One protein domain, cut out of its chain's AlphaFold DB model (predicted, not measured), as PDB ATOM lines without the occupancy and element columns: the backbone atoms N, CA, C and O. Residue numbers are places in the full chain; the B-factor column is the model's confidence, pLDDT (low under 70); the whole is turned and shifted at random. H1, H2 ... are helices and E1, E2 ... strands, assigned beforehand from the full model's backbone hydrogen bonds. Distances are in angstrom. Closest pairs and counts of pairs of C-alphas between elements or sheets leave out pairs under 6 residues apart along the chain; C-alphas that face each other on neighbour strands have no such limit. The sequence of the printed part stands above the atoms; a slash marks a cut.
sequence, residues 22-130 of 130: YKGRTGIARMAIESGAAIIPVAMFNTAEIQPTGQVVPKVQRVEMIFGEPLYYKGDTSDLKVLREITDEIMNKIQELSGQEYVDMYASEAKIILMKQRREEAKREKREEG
ATOM      1  N   TYR A  22     161.314 191.860 184.968       96.75
ATOM      2  CA  TYR A  22     161.161 193.235 185.440       96.75
ATOM      3  C   TYR A  22     161.185 193.330 186.961       96.75
ATOM      4  O   TYR A  22     161.015 192.351 187.685       96.75
ATOM      5  N   LYS A  23     161.330 194.556 187.463       97.25
ATOM      6  CA  LYS A  23     161.359 194.850 188.895       97.25
ATOM      7  C   LYS A  23     160.135 194.290 189.626       97.25
ATOM      8  O   LYS A  23     158.988 194.646 189.337       97.25
ATOM      9  N   GLY A  24     160.394 193.463 190.639       97.31
ATOM     10  CA  GLY A  24     159.361 192.899 191.505       97.31
ATOM     11  C   GLY A  24     158.765 193.931 192.466       97.31
ATOM     12  O   GLY A  24     159.457 194.832 192.950       97.31
ATOM     13  N   ARG A  25     157.478 193.796 192.788       97.56
ATOM     14  CA  ARG A  25     156.783 194.612 193.797       97.56
ATOM     15  C   ARG A  25     156.973 194.032 195.197       97.56
ATOM     16  O   ARG A  25     156.857 192.828 195.397       97.56
ATOM     17  N   THR A  26     157.157 194.905 196.185       97.62
ATOM     18  CA  THR A  26     157.506 194.527 197.568       97.62
ATOM     19  C   THR A  26     156.412 193.808 198.357       97.62
ATOM     20  O   THR A  26     156.658 193.297 199.449       97.62
ATOM     21  N   GLY A  27     155.200 193.718 197.803       95.94
ATOM     22  CA  GLY A  27     154.090 192.998 198.425       95.94
ATOM     23  C   GLY A  27     154.395 191.519 198.683       95.94
ATOM     24  O   GLY A  27     153.918 190.981 199.678       95.94
ATOM     25  N   ILE A  28     155.221 190.874 197.846       96.19
ATOM     26  CA  ILE A  28     155.605 189.469 198.055       96.19
ATOM     27  C   ILE A  28     156.449 189.282 199.320       96.19
ATOM     28  O   ILE A  28     156.159 188.380 200.101       96.19
ATOM     29  N   ALA A  29     157.414 190.174 199.580       97.44
ATOM     30  CA  ALA A  29     158.213 190.151 200.805       97.44
ATOM     31  C   ALA A  29     157.335 190.360 202.043       97.44
ATOM     32  O   ALA A  29     157.449 189.623 203.020       97.44
ATOM     33  N   ARG A  30     156.398 191.316 201.973       97.44
ATOM     34  CA  ARG A  30     155.458 191.570 203.069       97.44
ATOM     35  C   ARG A  30     154.629 190.328 203.391       97.44
ATOM     36  O   ARG A  30     154.575 189.914 204.543       97.44
ATOM     37  N   MET A  31     154.046 189.701 202.368       95.12
ATOM     38  CA  MET A  31     153.270 188.471 202.538       95.12
ATOM     39  C   MET A  31     154.117 187.324 203.092       95.12
ATOM     40  O   MET A  31     153.634 186.590 203.953       95.12
ATOM     41  N   ALA A  32     155.363 187.166 202.638       95.06
ATOM     42  CA  ALA A  32     156.263 186.130 203.138       95.06
ATOM     43  C   ALA A  32     156.521 186.288 204.645       95.06
ATOM     44  O   ALA A  32     156.327 185.338 205.401       95.06
ATOM     45  N   ILE A  33     156.866 187.502 205.089       97.00
ATOM     46  CA  ILE A  33     157.160 187.794 206.498       97.00
ATOM     47  C   ILE A  33     155.912 187.633 207.373       97.00
ATOM     48  O   ILE A  33     155.957 186.928 208.378       97.00
ATOM     49  N   GLU A  34     154.792 188.262 207.001       95.44
ATOM     50  CA  GLU A  34     153.565 188.250 207.815       95.44
ATOM     51  C   GLU A  34     152.959 186.847 207.920       95.44
ATOM     52  O   GLU A  34     152.397 186.475 208.949       95.44
ATOM     53  N   SER A  35     153.062 186.054 206.851       93.75
ATOM     54  CA  SER A  35     152.479 184.715 206.820       93.75
ATOM     55  C   SER A  35     153.398 183.620 207.357       93.75
ATOM     56  O   SER A  35     152.893 182.530 207.645       93.75
ATOM     57  N   GLY A  36     154.711 183.876 207.427       93.50
ATOM     58  CA  GLY A  36     155.749 182.882 207.715       93.50
ATOM     59  C   GLY A  36     155.857 181.759 206.676       93.50
ATOM     60  O   GLY A  36     156.504 180.748 206.942       93.50
ATOM     61  N   ALA A  37     155.186 181.886 205.526       93.50
ATOM     62  CA  ALA A  37     155.167 180.859 204.494       93.50
ATOM     63  C   ALA A  37     156.471 180.849 203.684       93.50
ATOM     64  O   ALA A  37     157.079 181.894 203.450       93.50
ATOM     65  N   ALA A  38     156.856 179.663 203.212       95.75
ATOM     66  CA  ALA A  38     157.955 179.521 202.267       95.75
ATOM     67  C   ALA A  38     157.598 180.168 200.921       95.75
ATOM     68  O   ALA A  38     156.498 179.968 200.398       95.75
ATOM     69  N   ILE A  39     158.549 180.891 200.337       97.25
ATOM     70  CA  ILE A  39     158.498 181.318 198.939       97.25
ATOM     71  C   ILE A  39     159.242 180.281 198.105       97.25
ATOM     72  O   ILE A  39     160.407 180.004 198.369       97.25
ATOM     73  N   ILE A  40     158.575 179.723 197.094       97.62
ATOM     74  CA  ILE A  40     159.205 178.860 196.091       97.62
ATOM     75  C   ILE A  40     159.389 179.694 194.816       97.62
ATOM     76  O   ILE A  40     158.383 180.019 194.178       97.62
ATOM     77  N   PRO A  41     160.620 180.085 194.435       97.94
ATOM     78  CA  PRO A  41     160.870 180.742 193.155       97.94
ATOM     79  C   PRO A  41     160.515 179.803 192.001       97.94
ATOM     80  O   PRO A  41     160.855 178.621 192.040       97.94
ATOM     81  N   VAL A  42     159.844 180.315 190.970       97.00
ATOM     82  CA  VAL A  42     159.459 179.517 189.798       97.00
ATOM     83  C   VAL A  42     159.794 180.280 188.526       97.00
ATOM     84  O   VAL A  42     159.299 181.389 188.320       97.00
ATOM     85  N   ALA A  43     160.597 179.668 187.658       95.44
ATOM     86  CA  ALA A  43     160.811 180.125 186.290       95.44
ATOM     87  C   ALA A  43     159.873 179.372 185.341       95.44
ATOM     88  O   ALA A  43     159.740 178.151 185.439       95.44
ATOM     89  N   MET A  44     159.222 180.097 184.431       92.06
ATOM     90  CA  MET A  44     158.321 179.538 183.422       92.06
ATOM     91  C   MET A  44     158.889 179.769 182.026       92.06
ATOM     92  O   MET A  44     159.303 180.881 181.703       92.06
ATOM     93  N   PHE A  45     158.829 178.743 181.183       90.06
ATOM     94  CA  PHE A  45     159.326 178.784 179.810       90.06
ATOM     95  C   PHE A  45     158.214 178.446 178.815       90.06
ATOM     96  O   PHE A  45     157.208 177.819 179.164       90.06
ATOM     97  N   ASN A  46     158.406 178.854 177.559       84.94
ATOM     98  CA  ASN A  46     157.506 178.623 176.422       84.94
ATOM     99  C   ASN A  46     156.121 179.297 176.520       84.94
ATOM    100  O   ASN A  46     155.280 179.151 175.631       84.94
ATOM    101  N   THR A  47     155.826 180.026 177.601       80.94
ATOM    102  CA  THR A  47     154.480 180.563 177.843       80.94
ATOM    103  C   THR A  47     154.117 181.709 176.906       80.94
ATOM    104  O   THR A  47     152.943 181.871 176.568       80.94
ATOM    105  N   ALA A  48     155.105 182.506 176.489       78.12
ATOM    106  CA  ALA A  48     154.893 183.631 175.582       78.12
ATOM    107  C   ALA A  48     154.598 183.146 174.153       78.12
ATOM    108  O   ALA A  48     153.784 183.736 173.446       78.12
ATOM    109  N   GLU A  49     155.213 182.035 173.759       78.94
ATOM    110  CA  GLU A  49     155.063 181.370 172.469       78.94
ATOM    111  C   GLU A  49     153.743 180.597 172.389       78.94
ATOM    112  O   GLU A  49     153.094 180.589 171.337       78.94
ATOM    113  N   ILE A  50     153.342 179.970 173.505       79.88
ATOM    114  CA  ILE A  50     152.075 179.240 173.650       79.88
ATOM    115  C   ILE A  50     150.886 180.191 173.538       79.88
ATOM    116  O   ILE A  50     149.954 179.906 172.788       79.88
ATOM    117  N   GLN A  51     150.910 181.313 174.263       80.06
ATOM    118  CA  GLN A  51     149.821 182.288 174.264       80.06
ATOM    119  C   GLN A  51     150.358 183.718 174.120       80.06
ATOM    120  O   GLN A  51     150.417 184.463 175.110       80.06
ATOM    121  N   PRO A  52     150.691 184.139 172.887       80.44
ATOM    122  CA  PRO A  52     151.105 185.505 172.621       80.44
ATOM    123  C   PRO A  52     150.057 186.514 173.092       80.44
ATOM    124  O   PRO A  52     148.845 186.280 173.027       80.44
ATOM    125  N   THR A  53     150.521 187.672 173.561       74.19
ATOM    126  CA  THR A  53     149.625 188.742 174.013       74.19
ATOM    127  C   THR A  53     148.707 189.181 172.868       74.19
ATOM    128  O   THR A  53     149.183 189.603 171.820       74.19
ATOM    129  N   GLY A  54     147.390 189.106 173.083       77.25
ATOM    130  CA  GLY A  54     146.368 189.462 172.089       77.25
ATOM    131  C   GLY A  54     145.813 188.280 171.288       77.25
ATOM    132  O   GLY A  54     144.784 188.427 170.635       77.25
ATOM    133  N   GLN A  55     146.426 187.099 171.379       79.12
ATOM    134  CA  GLN A  55     145.862 185.871 170.825       79.12
ATOM    135  C   GLN A  55     144.875 185.256 171.829       79.12
ATOM    136  O   GLN A  55     145.123 185.302 173.034       79.12
ATOM    137  N   VAL A  56     143.767 184.677 171.349       77.94
ATOM    138  CA  VAL A  56     142.735 184.045 172.205       77.94
ATOM    139  C   VAL A  56     142.960 182.541 172.354       77.94
ATOM    140  O   VAL A  56     142.788 182.002 173.441       77.94
ATOM    141  N   VAL A  57     143.393 181.860 171.289       83.44
ATOM    142  CA  VAL A  57     143.577 180.398 171.277       83.44
ATOM    143  C   VAL A  57     145.064 180.048 171.434       83.44
ATOM    144  O   VAL A  57     145.849 180.507 170.599       83.44
ATOM    145  N   PRO A  58     145.468 179.266 172.453       80.94
ATOM    146  CA  PRO A  58     146.860 178.864 172.648       80.94
ATOM    147  C   PRO A  58     147.324 177.874 171.582       80.94
ATOM    148  O   PRO A  58     146.535 177.110 171.025       80.94
ATOM    149  N   LYS A  59     148.635 177.824 171.353       83.38
ATOM    150  CA  LYS A  59     149.275 176.716 170.638       83.38
ATOM    151  C   LYS A  59     149.415 175.511 171.567       83.38
ATOM    152  O   LYS A  59     149.721 175.662 172.747       83.38
ATOM    153  N   VAL A  60     149.240 174.305 171.027       83.44
ATOM    154  CA  VAL A  60     149.516 173.066 171.767       83.44
ATOM    155  C   VAL A  60     151.028 172.857 171.807       83.44
ATOM    156  O   VAL A  60     151.622 172.346 170.862       83.44
ATOM    157  N   GLN A  61     151.652 173.294 172.895       84.38
ATOM    158  CA  GLN A  61     153.078 173.128 173.164       84.38
ATOM    159  C   GLN A  61     153.296 172.944 174.673       84.38
ATOM    160  O   GLN A  61     152.449 173.310 175.489       84.38
ATOM    161  N   ARG A  62     154.415 172.318 175.050       84.88
ATOM    162  CA  ARG A  62     154.731 171.995 176.443       84.88
ATOM    163  C   ARG A  62     155.168 173.244 177.214       84.88
ATOM    164  O   ARG A  62     156.108 173.924 176.808       84.88
ATOM    165  N   VAL A  63     154.506 173.504 178.342       87.81
ATOM    166  CA  VAL A  63     154.983 174.452 179.359       87.81
ATOM    167  C   VAL A  63     156.066 173.763 180.180       87.81
ATOM    168  O   VAL A  63     155.872 172.633 180.634       87.81
ATOM    169  N   GLU A  64     157.182 174.448 180.384       91.75
ATOM    170  CA  GLU A  64     158.258 173.990 181.260       91.75
ATOM    171  C   GLU A  64     158.375 174.931 182.455       91.75
ATOM    172  O   GLU A  64     158.186 176.145 182.331       91.75
ATOM    173  N   MET A  65     158.630 174.352 183.627       94.75
ATOM    174  CA  MET A  65     158.774 175.081 184.880       94.75
ATOM    175  C   MET A  65     159.975 174.546 185.644       94.75
ATOM    176  O   MET A  65     160.141 173.329 185.755       94.75
ATOM    177  N   ILE A  66     160.766 175.453 186.203       96.81
ATOM    178  CA  ILE A  66     161.846 175.122 187.130       96.81
ATOM    179  C   ILE A  66     161.497 175.739 188.479       96.81
ATOM    180  O   ILE A  66     161.249 176.941 188.570       96.81
ATOM    181  N   PHE A  67     161.463 174.899 189.510       97.69
ATOM    182  CA  PHE A  67     161.202 175.292 190.891       97.69
ATOM    183  C   PHE A  67     162.532 175.421 191.631       97.69
ATOM    184  O   PHE A  67     163.373 174.526 191.546       97.69
ATOM    185  N   GLY A  68     162.718 176.534 192.333       97.81
ATOM    186  CA  GLY A  68     163.867 176.768 193.197       97.81
ATOM    187  C   GLY A  68     163.686 176.204 194.603       97.81
ATOM    188  O   GLY A  68     162.626 175.695 194.969       97.81
ATOM    189  N   GLU A  69     164.735 176.357 195.403       97.69
ATOM    190  CA  GLU A  69     164.723 176.014 196.824       97.69
ATOM    191  C   GLU A  69     163.758 176.913 197.623       97.69
ATOM    192  O   GLU A  69     163.579 178.088 197.278       97.69
ATOM    193  N   PRO A  70     163.141 176.398 198.703       97.69
ATOM    194  CA  PRO A  70     162.262 177.184 199.556       97.69
ATOM    195  C   PRO A  70     163.024 178.284 200.303       97.69
ATOM    196  O   PRO A  70     163.991 178.022 201.017       97.69
ATOM    197  N   LEU A  71     162.526 179.515 200.198       97.81
ATOM    198  CA  LEU A  71     163.070 180.699 200.861       97.81
ATOM    199  C   LEU A  71     162.167 181.109 202.027       97.81
ATOM    200  O   LEU A  71     160.943 181.175 201.889       97.81
ATOM    201  N   TYR A  72     162.774 181.408 203.174       97.19
ATOM    202  CA  TYR A  72     162.073 181.818 204.389       97.19
ATOM    203  C   TYR A  72     162.576 183.177 204.840       97.19
ATOM    204  O   TYR A  72     163.779 183.382 204.987       97.19
ATOM    205  N   TYR A  73     161.645 184.080 205.131       97.19
ATOM    206  CA  TYR A  73     161.974 185.458 205.464       97.19
ATOM    207  C   TYR A  73     161.410 185.865 206.818       97.19
ATOM    208  O   TYR A  73     160.312 185.475 207.215       97.19
ATOM    209  N   LYS A  74     162.187 186.684 207.523       96.31
ATOM    210  CA  LYS A  74     161.800 187.392 208.742       96.31
ATOM    211  C   LYS A  74     162.256 188.837 208.598       96.31
ATOM    212  O   LYS A  74     163.271 189.094 207.962       96.31
ATOM    213  N   GLY A  75     161.533 189.764 209.205       95.38
ATOM    214  CA  GLY A  75     161.899 191.173 209.169       95.38
ATOM    215  C   GLY A  75     160.787 192.069 209.685       95.38
ATOM    216  O   GLY A  75     159.700 191.598 210.018       95.38
ATOM    217  N   ASP A  76     161.069 193.365 209.744       96.50
ATOM    218  CA  ASP A  76     160.066 194.379 210.036       96.50
ATOM    219  C   ASP A  76     159.366 194.799 208.738       96.50
ATOM    220  O   ASP A  76     159.969 195.375 207.836       96.50
ATOM    221  N   THR A  77     158.070 194.507 208.641       96.56
ATOM    222  CA  THR A  77     157.247 194.857 207.469       96.56
ATOM    223  C   THR A  77     156.974 196.358 207.341       96.56
ATOM    224  O   THR A  77     156.467 196.791 206.304       96.56
ATOM    225  N   SER A  78     157.290 197.154 208.368       96.94
ATOM    226  CA  SER A  78     157.243 198.615 208.302       96.94
ATOM    227  C   SER A  78     158.507 199.221 207.679       96.94
ATOM    228  O   SER A  78     158.458 200.347 207.182       96.94
ATOM    229  N   ASP A  79     159.605 198.459 207.610       97.94
ATOM    230  CA  ASP A  79     160.845 198.882 206.967       97.94
ATOM    231  C   ASP A  79     160.805 198.593 205.456       97.94
ATOM    232  O   ASP A  79     160.959 197.464 204.977       97.94
ATOM    233  N   LEU A  80     160.618 199.658 204.674       97.75
ATOM    234  CA  LEU A  80     160.567 199.583 203.213       97.75
ATOM    235  C   LEU A  80     161.871 199.069 202.590       97.75
ATOM    236  O   LEU A  80     161.827 198.483 201.505       97.75
ATOM    237  N   LYS A  81     163.014 199.280 203.249       98.00
ATOM    238  CA  LYS A  81     164.316 198.813 202.770       98.00
ATOM    239  C   LYS A  81     164.417 197.298 202.907       98.00
ATOM    240  O   LYS A  81     164.750 196.640 201.927       98.00
ATOM    241  N   VAL A  82     164.011 196.748 204.053       98.00
ATOM    242  CA  VAL A  82     163.949 195.292 204.281       98.00
ATOM    243  C   VAL A  82     163.044 194.619 203.251       98.00
ATOM    244  O   VAL A  82     163.427 193.629 202.626       98.00
ATOM    245  N   LEU A  83     161.856 195.179 203.008       98.44
ATOM    246  CA  LEU A  83     160.942 194.632 202.003       98.44
ATOM    247  C   LEU A  83     161.539 194.655 200.589       98.44
ATOM    248  O   LEU A  83     161.307 193.731 199.805       98.44
ATOM    249  N   ARG A  84     162.277 195.716 200.248       98.06
ATOM    250  CA  ARG A  84     162.942 195.847 198.950       98.06
ATOM    251  C   ARG A  84     164.051 194.814 198.789       98.06
ATOM    252  O   ARG A  84     164.018 194.091 197.800       98.06
ATOM    253  N   GLU A  85     164.943 194.700 199.772       98.31
ATOM    254  CA  GLU A  85     166.063 193.749 199.775       98.31
ATOM    255  C   GLU A  85     165.578 192.305 199.608       98.31
ATOM    256  O   GLU A  85     166.039 191.601 198.713       98.31
ATOM    257  N   ILE A  86     164.571 191.894 200.385       98.25
ATOM    258  CA  ILE A  86     163.981 190.551 200.274       98.25
ATOM    259  C   ILE A  86     163.360 190.332 198.894       98.25
ATOM    260  O   ILE A  86     163.489 189.265 198.299       98.25
ATOM    261  N   THR A  87     162.662 191.337 198.364       98.31
ATOM    262  CA  THR A  87     162.050 191.199 197.039       98.31
ATOM    263  C   THR A  87     163.115 191.090 195.955       98.31
ATOM    264  O   THR A  87     162.947 190.295 195.036       98.31
ATOM    265  N   ASP A  88     164.203 191.851 196.051       98.12
ATOM    266  CA  ASP A  88     165.316 191.782 195.102       98.12
ATOM    267  C   ASP A  88     166.016 190.422 195.171       98.12
ATOM    268  O   ASP A  88     166.314 189.842 194.133       98.12
ATOM    269  N   GLU A  89     166.178 189.849 196.365       98.19
ATOM    270  CA  GLU A  89     166.680 188.483 196.532       98.19
ATOM    271  C   GLU A  89     165.784 187.449 195.830       98.19
ATOM    272  O   GLU A  89     166.279 186.624 195.058       98.19
ATOM    273  N   ILE A  90     164.462 187.526 196.023       98.06
ATOM    274  CA  ILE A  90     163.500 186.641 195.346       98.06
ATOM    275  C   ILE A  90     163.604 186.796 193.824       98.06
ATOM    276  O   ILE A  90     163.627 185.798 193.101       98.06
ATOM    277  N   MET A  91     163.676 188.033 193.324       98.12
ATOM    278  CA  MET A  91     163.802 188.300 191.888       98.12
ATOM    279  C   MET A  91     165.123 187.774 191.326       98.12
ATOM    280  O   MET A  91     165.111 187.174 190.254       98.12
ATOM    281  N   ASN A  92     166.230 187.910 192.060       98.12
ATOM    282  CA  ASN A  92     167.525 187.345 191.678       98.12
ATOM    283  C   ASN A  92     167.458 185.816 191.590       98.12
ATOM    284  O   ASN A  92     167.973 185.238 190.638       98.12
ATOM    285  N   LYS A  93     166.756 185.142 192.512       98.25
ATOM    286  CA  LYS A  93     166.537 183.690 192.416       98.25
ATOM    287  C   LYS A  93     165.707 183.297 191.206       98.25
ATOM    288  O   LYS A  93     166.039 182.323 190.541       98.25
ATOM    289  N   ILE A  94     164.670 184.059 190.869       97.69
ATOM    290  CA  ILE A  94     163.913 183.823 189.633       97.69
ATOM    291  C   ILE A  94     164.811 184.033 188.407       97.69
ATOM    292  O   ILE A  94     164.763 183.221 187.487       97.69
ATOM    293  N   GLN A  95     165.659 185.066 188.416       97.44
ATOM    294  CA  GLN A  95     166.606 185.353 187.340       97.44
ATOM    295  C   GLN A  95     167.623 184.221 187.144       97.44
ATOM    296  O   GLN A  95     167.850 183.798 186.014       97.44
ATOM    297  N   GLU A  96     168.213 183.715 188.230       97.69
ATOM    298  CA  GLU A  96     169.144 182.579 188.206       97.69
ATOM    299  C   GLU A  96     168.496 181.340 187.568       97.69
ATOM    300  O   GLU A  96     169.138 180.641 186.787       97.69
ATOM    301  N   LEU A  97     167.217 181.085 187.868       97.38
ATOM    302  CA  LEU A  97     166.476 179.954 187.309       97.38
ATOM    303  C   LEU A  97     166.067 180.167 185.848       97.38
ATOM    304  O   LEU A  97     166.048 179.208 185.079       97.38
ATOM    305  N   SER A  98     165.679 181.389 185.473       95.50
ATOM    306  CA  SER A  98     165.107 181.671 184.154       95.50
ATOM    307  C   SER A  98     166.141 182.053 183.098       95.50
ATOM    308  O   SER A  98     165.875 181.895 181.907       95.50
ATOM    309  N   GLY A  99     167.297 182.586 183.505       95.50
ATOM    310  CA  GLY A  99     168.296 183.165 182.604       95.50
ATOM    311  C   GLY A  99     167.829 184.444 181.897       95.50
ATOM    312  O   GLY A  99     168.496 184.914 180.976       95.50
ATOM    313  N   GLN A 100     166.681 185.006 182.289       94.81
ATOM    314  CA  GLN A 100     166.141 186.214 181.674       94.81
ATOM    315  C   GLN A 100     166.989 187.444 182.024       94.81
ATOM    316  O   GLN A 100     167.526 187.577 183.126       94.81
ATOM    317  N   GLU A 101     167.071 188.389 181.088       95.75
ATOM    318  CA  GLU A 101     167.658 189.702 181.352       95.75
ATOM    319  C   GLU A 101     166.810 190.440 182.398       95.75
ATOM    320  O   GLU A 101     165.603 190.611 182.203       95.75
ATOM    321  N   TYR A 102     167.438 190.868 183.497       96.31
ATOM    322  CA  TYR A 102     166.776 191.669 184.522       96.31
ATOM    323  C   TYR A 102     166.799 193.154 184.159       96.31
ATOM    324  O   TYR A 102     167.844 193.711 183.818       96.31
ATOM    325  N   VAL A 103     165.647 193.805 184.292       96.06
ATOM    326  CA  VAL A 103     165.458 195.234 184.049       96.06
ATOM    327  C   VAL A 103     164.966 195.898 185.329       96.06
ATOM    328  O   VAL A 103     163.870 195.605 185.815       96.06
ATOM    329  N   ASP A 104     165.740 196.860 185.842       95.69
ATOM    330  CA  ASP A 104     165.363 197.662 187.014       95.69
ATOM    331  C   ASP A 104     164.329 198.752 186.663       95.69
ATOM    332  O   ASP A 104     164.561 199.955 186.763       95.69
ATOM    333  N   MET A 105     163.163 198.307 186.201       95.44
ATOM    334  CA  MET A 105     161.992 199.109 185.860       95.44
ATOM    335  C   MET A 105     160.743 198.271 186.122       95.44
ATOM    336  O   MET A 105     160.770 197.048 185.972       95.44
ATOM    337  N   TYR A 106     159.622 198.892 186.485       95.00
ATOM    338  CA  TYR A 106     158.380 198.133 186.591       95.00
ATOM    339  C   TYR A 106     157.839 197.769 185.204       95.00
ATOM    340  O   TYR A 106     157.740 198.620 184.318       95.00
ATOM    341  N   ALA A 107     157.371 196.529 185.038       92.19
ATOM    342  CA  ALA A 107     156.808 196.053 183.769       92.19
ATOM    343  C   ALA A 107     155.641 196.923 183.255       92.19
ATOM    344  O   ALA A 107     155.445 197.078 182.050       92.19
ATOM    345  N   SER A 108     154.874 197.545 184.159       91.38
ATOM    346  CA  SER A 108     153.823 198.505 183.799       91.38
ATOM    347  C   SER A 108     154.362 199.768 183.123       91.38
ATOM    348  O   SER A 108     153.737 200.273 182.194       91.38
ATOM    349  N   GLU A 109     155.511 200.275 183.572       92.56
ATOM    350  CA  GLU A 109     156.161 201.460 183.000       92.56
ATOM    351  C   GLU A 109     156.787 201.118 181.650       92.56
ATOM    352  O   GLU A 109     156.533 201.812 180.664       92.56
ATOM    353  N   ALA A 110     157.496 199.987 181.576       91.81
ATOM    354  CA  ALA A 110     158.063 199.474 180.333       91.81
ATOM    355  C   ALA A 110     156.984 199.318 179.255       91.81
ATOM    356  O   ALA A 110     157.115 199.840 178.150       91.81
ATOM    357  N   LYS A 111     155.842 198.713 179.601       88.12
ATOM    358  CA  LYS A 111     154.704 198.568 178.685       88.12
ATOM    359  C   LYS A 111     154.228 199.911 178.116       88.12
ATOM    360  O   LYS A 111     153.927 199.982 176.926       88.12
ATOM    361  N   ILE A 112     154.179 200.971 178.927       91.75
ATOM    362  CA  ILE A 112     153.800 202.320 178.467       91.75
ATOM    363  C   ILE A 112     154.850 202.882 177.501       91.75
ATOM    364  O   ILE A 112     154.480 203.460 176.477       91.75
ATOM    365  N   ILE A 113     156.139 202.713 177.806       92.38
ATOM    366  CA  ILE A 113     157.244 203.192 176.965       92.38
ATOM    367  C   ILE A 113     157.217 202.499 175.598       92.38
ATOM    368  O   ILE A 113     157.154 203.185 174.577       92.38
ATOM    369  N   LEU A 114     157.145 201.163 175.570       88.50
ATOM    370  CA  LEU A 114     157.089 200.391 174.324       88.50
ATOM    371  C   LEU A 114     155.854 200.747 173.480       88.50
ATOM    372  O   LEU A 114     155.934 200.844 172.255       88.50
ATOM    373  N   MET A 115     154.697 200.975 174.111       88.31
ATOM    374  CA  MET A 115     153.486 201.401 173.397       88.31
ATOM    375  C   MET A 115     153.637 202.782 172.749       88.31
ATOM    376  O   MET A 115     153.130 202.996 171.646       88.31
ATOM    377  N   LYS A 116     154.310 203.725 173.420       92.06
ATOM    378  CA  LYS A 116     154.580 205.056 172.861       92.06
ATOM    379  C   LYS A 116     155.527 204.971 171.666       92.06
ATOM    380  O   LYS A 116     155.190 205.526 170.625       92.06
ATOM    381  N   GLN A 117     156.617 204.213 171.791       91.38
ATOM    382  CA  GLN A 117     157.597 204.005 170.716       91.38
ATOM    383  C   GLN A 117     156.940 203.436 169.453       91.38
ATOM    384  O   GLN A 117     156.994 204.068 168.403       91.38
ATOM    385  N   ARG A 118     156.174 202.341 169.580       89.50
ATOM    386  CA  ARG A 118     155.442 201.738 168.447       89.50
ATOM    387  C   ARG A 118     154.494 202.719 167.754       89.50
ATOM    388  O   ARG A 118     154.309 202.678 166.541       89.50
ATOM    389  N   ARG A 119     153.848 203.602 168.523       91.44
ATOM    390  CA  ARG A 119     152.933 204.610 167.973       91.44
ATOM    391  C   ARG A 119     153.677 205.716 167.229       91.44
ATOM    392  O   ARG A 119     153.118 206.280 166.291       91.44
ATOM    393  N   GLU A 120     154.870 206.082 167.677       92.56
ATOM    394  CA  GLU A 120     155.713 207.087 167.023       92.56
ATOM    395  C   GLU A 120     156.337 206.543 165.737       92.56
ATOM    396  O   GLU A 120     156.262 207.220 164.714       92.56
ATOM    397  N   GLU A 121     156.827 205.303 165.757       91.19
ATOM    398  CA  GLU A 121     157.329 204.583 164.578       91.19
ATOM    399  C   GLU A 121     156.253 204.490 163.488       91.19
ATOM    400  O   GLU A 121     156.440 205.015 162.393       91.19
ATOM    401  N   ALA A 122     155.058 203.998 163.828       89.88
ATOM    402  CA  ALA A 122     153.948 203.898 162.876       89.88
ATOM    403  C   ALA A 122     153.472 205.260 162.329       89.88
ATOM    404  O   ALA A 122     152.867 205.337 161.259       89.88
ATOM    405  N   LYS A 123     153.682 206.362 163.065       90.56
ATOM    406  CA  LYS A 123     153.405 207.720 162.557       90.56
ATOM    407  C   LYS A 123     154.487 208.199 161.598       90.56
ATOM    408  O   LYS A 123     154.171 208.983 160.707       90.56
ATOM    409  N   ARG A 124     155.738 207.806 161.828       90.38
ATOM    410  CA  ARG A 124     156.878 208.170 160.990       90.38
ATOM    411  C   ARG A 124     156.811 207.451 159.648       90.38
ATOM    412  O   ARG A 124     156.864 208.129 158.633       90.38
ATOM    413  N   GLU A 125     156.557 206.145 159.652       87.19
ATOM    414  CA  GLU A 125     156.370 205.343 158.431       87.19
ATOM    415  C   GLU A 125     155.271 205.938 157.538       87.19
ATOM    416  O   GLU A 125     155.502 206.253 156.377       87.19
ATOM    417  N   LYS A 126     154.110 206.272 158.118       86.19
ATOM    418  CA  LYS A 126     153.005 206.921 157.384       86.19
ATOM    419  C   LYS A 126     153.324 208.305 156.810       86.19
ATOM    420  O   LYS A 126     152.593 208.767 155.943       86.19
ATOM    421  N   ARG A 127     154.328 209.007 157.345       83.69
ATOM    422  CA  ARG A 127     154.793 210.303 156.817       83.69
ATOM    423  C   ARG A 127     155.857 210.140 155.738       83.69
ATOM    424  O   ARG A 127     156.061 211.074 154.981       83.69
ATOM    425  N   GLU A 128     156.563 209.016 155.727       74.94
ATOM    426  CA  GLU A 128     157.574 208.688 154.719       74.94
ATOM    427  C   GLU A 128     156.930 208.022 153.481       74.94
ATOM    428  O   GLU A 128     157.472 208.125 152.386       74.94
ATOM    429  N   GLU A 129     155.752 207.401 153.633       72.00
ATOM    430  CA  GLU A 129     154.967 206.768 152.554       72.00
ATOM    431  C   GLU A 129     153.958 207.694 151.835       72.00
ATOM    432  O   GLU A 129     153.349 207.269 150.850       72.00
ATOM    433  N   GLY A 130     153.736 208.920 152.324       60.50
ATOM    434  CA  GLY A 130     152.746 209.873 151.792       60.50
ATOM    435  C   GLY A 130     153.371 211.156 151.276       60.50
ATOM    436  O   GLY A 130     152.879 211.656 150.241       60.50
TER     437      GLY A 130
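AT A GLANCE: This is residues 22 to 130 of the 130 residues of the protein "Unannotated protein" of freshwater metagenome (UniProt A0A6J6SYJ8). What does the model look like? An antiparallel two-stranded ribbon, E1 and E2, has residues 90 to 98 of helix H3 packed on it, while H1 crosses H3 nearer its beginning. From this body, residues 111 to 130, which hold most of the long helix H4, stick out as an arm. What is it made of? The printed part has 109 residues with four named helices and two named strands, in the order H1, E1, H2, E2, H3, H4, and is mostly helix. It is loose, with a radius of gyration of the C-alphas of 18.7 A, and spans 62 by 37 by 23 A.

HOW THE PARTS SIT: How do the strands pair? E1, residues 42 to 45, and E2, residues 64 to 67, are antiparallel at 164 degrees; N 43 and O 66 are within hydrogen-bond range at 2.9 A. How do the helices stand? The closest C-alphas of E1 and H3, residues 80 to 98, are those of Ala 43 and Ser 98, 5.0 A apart. With residues 83 to 87 alone H3 touches H1, residues 27 to 35, about perpendicular at 74 degrees; their closest C-alphas, of Ala 29 and Leu 83, are 5.4 A apart. H2, residues 47 to 50, and H4, residues 107 to 128, touch no helix. Are the helix backbones complete? Every O i to N i+4 pair is within hydrogen-bond range in H1 and H3, and 17 of 18 in H4; H2 is too short for such a pair.

IN THESE COORDINATES: How long are the elements? H4 measures 31.7 A, H3 26.5 A, H1 11.9 A, E2 10.2 A, E1 10.0 A and H2 5.0 A from first to last C-alpha. Where are the anchors? H1 begins at C-alpha 27, (154.090, 192.998, 198.425), and H4 ends at C-alpha 128, (157.574, 208.688, 154.719).

THE WHOLE: How far does it reach? The two C-alphas farthest apart, of Gly 36 and Gly 130, are 62.2 A apart. Are there cuts, long links or weak places? The printed part has no cut; the links H2 to E2 and E2 to H3 are long, and residue 130 has pLDDT under 70.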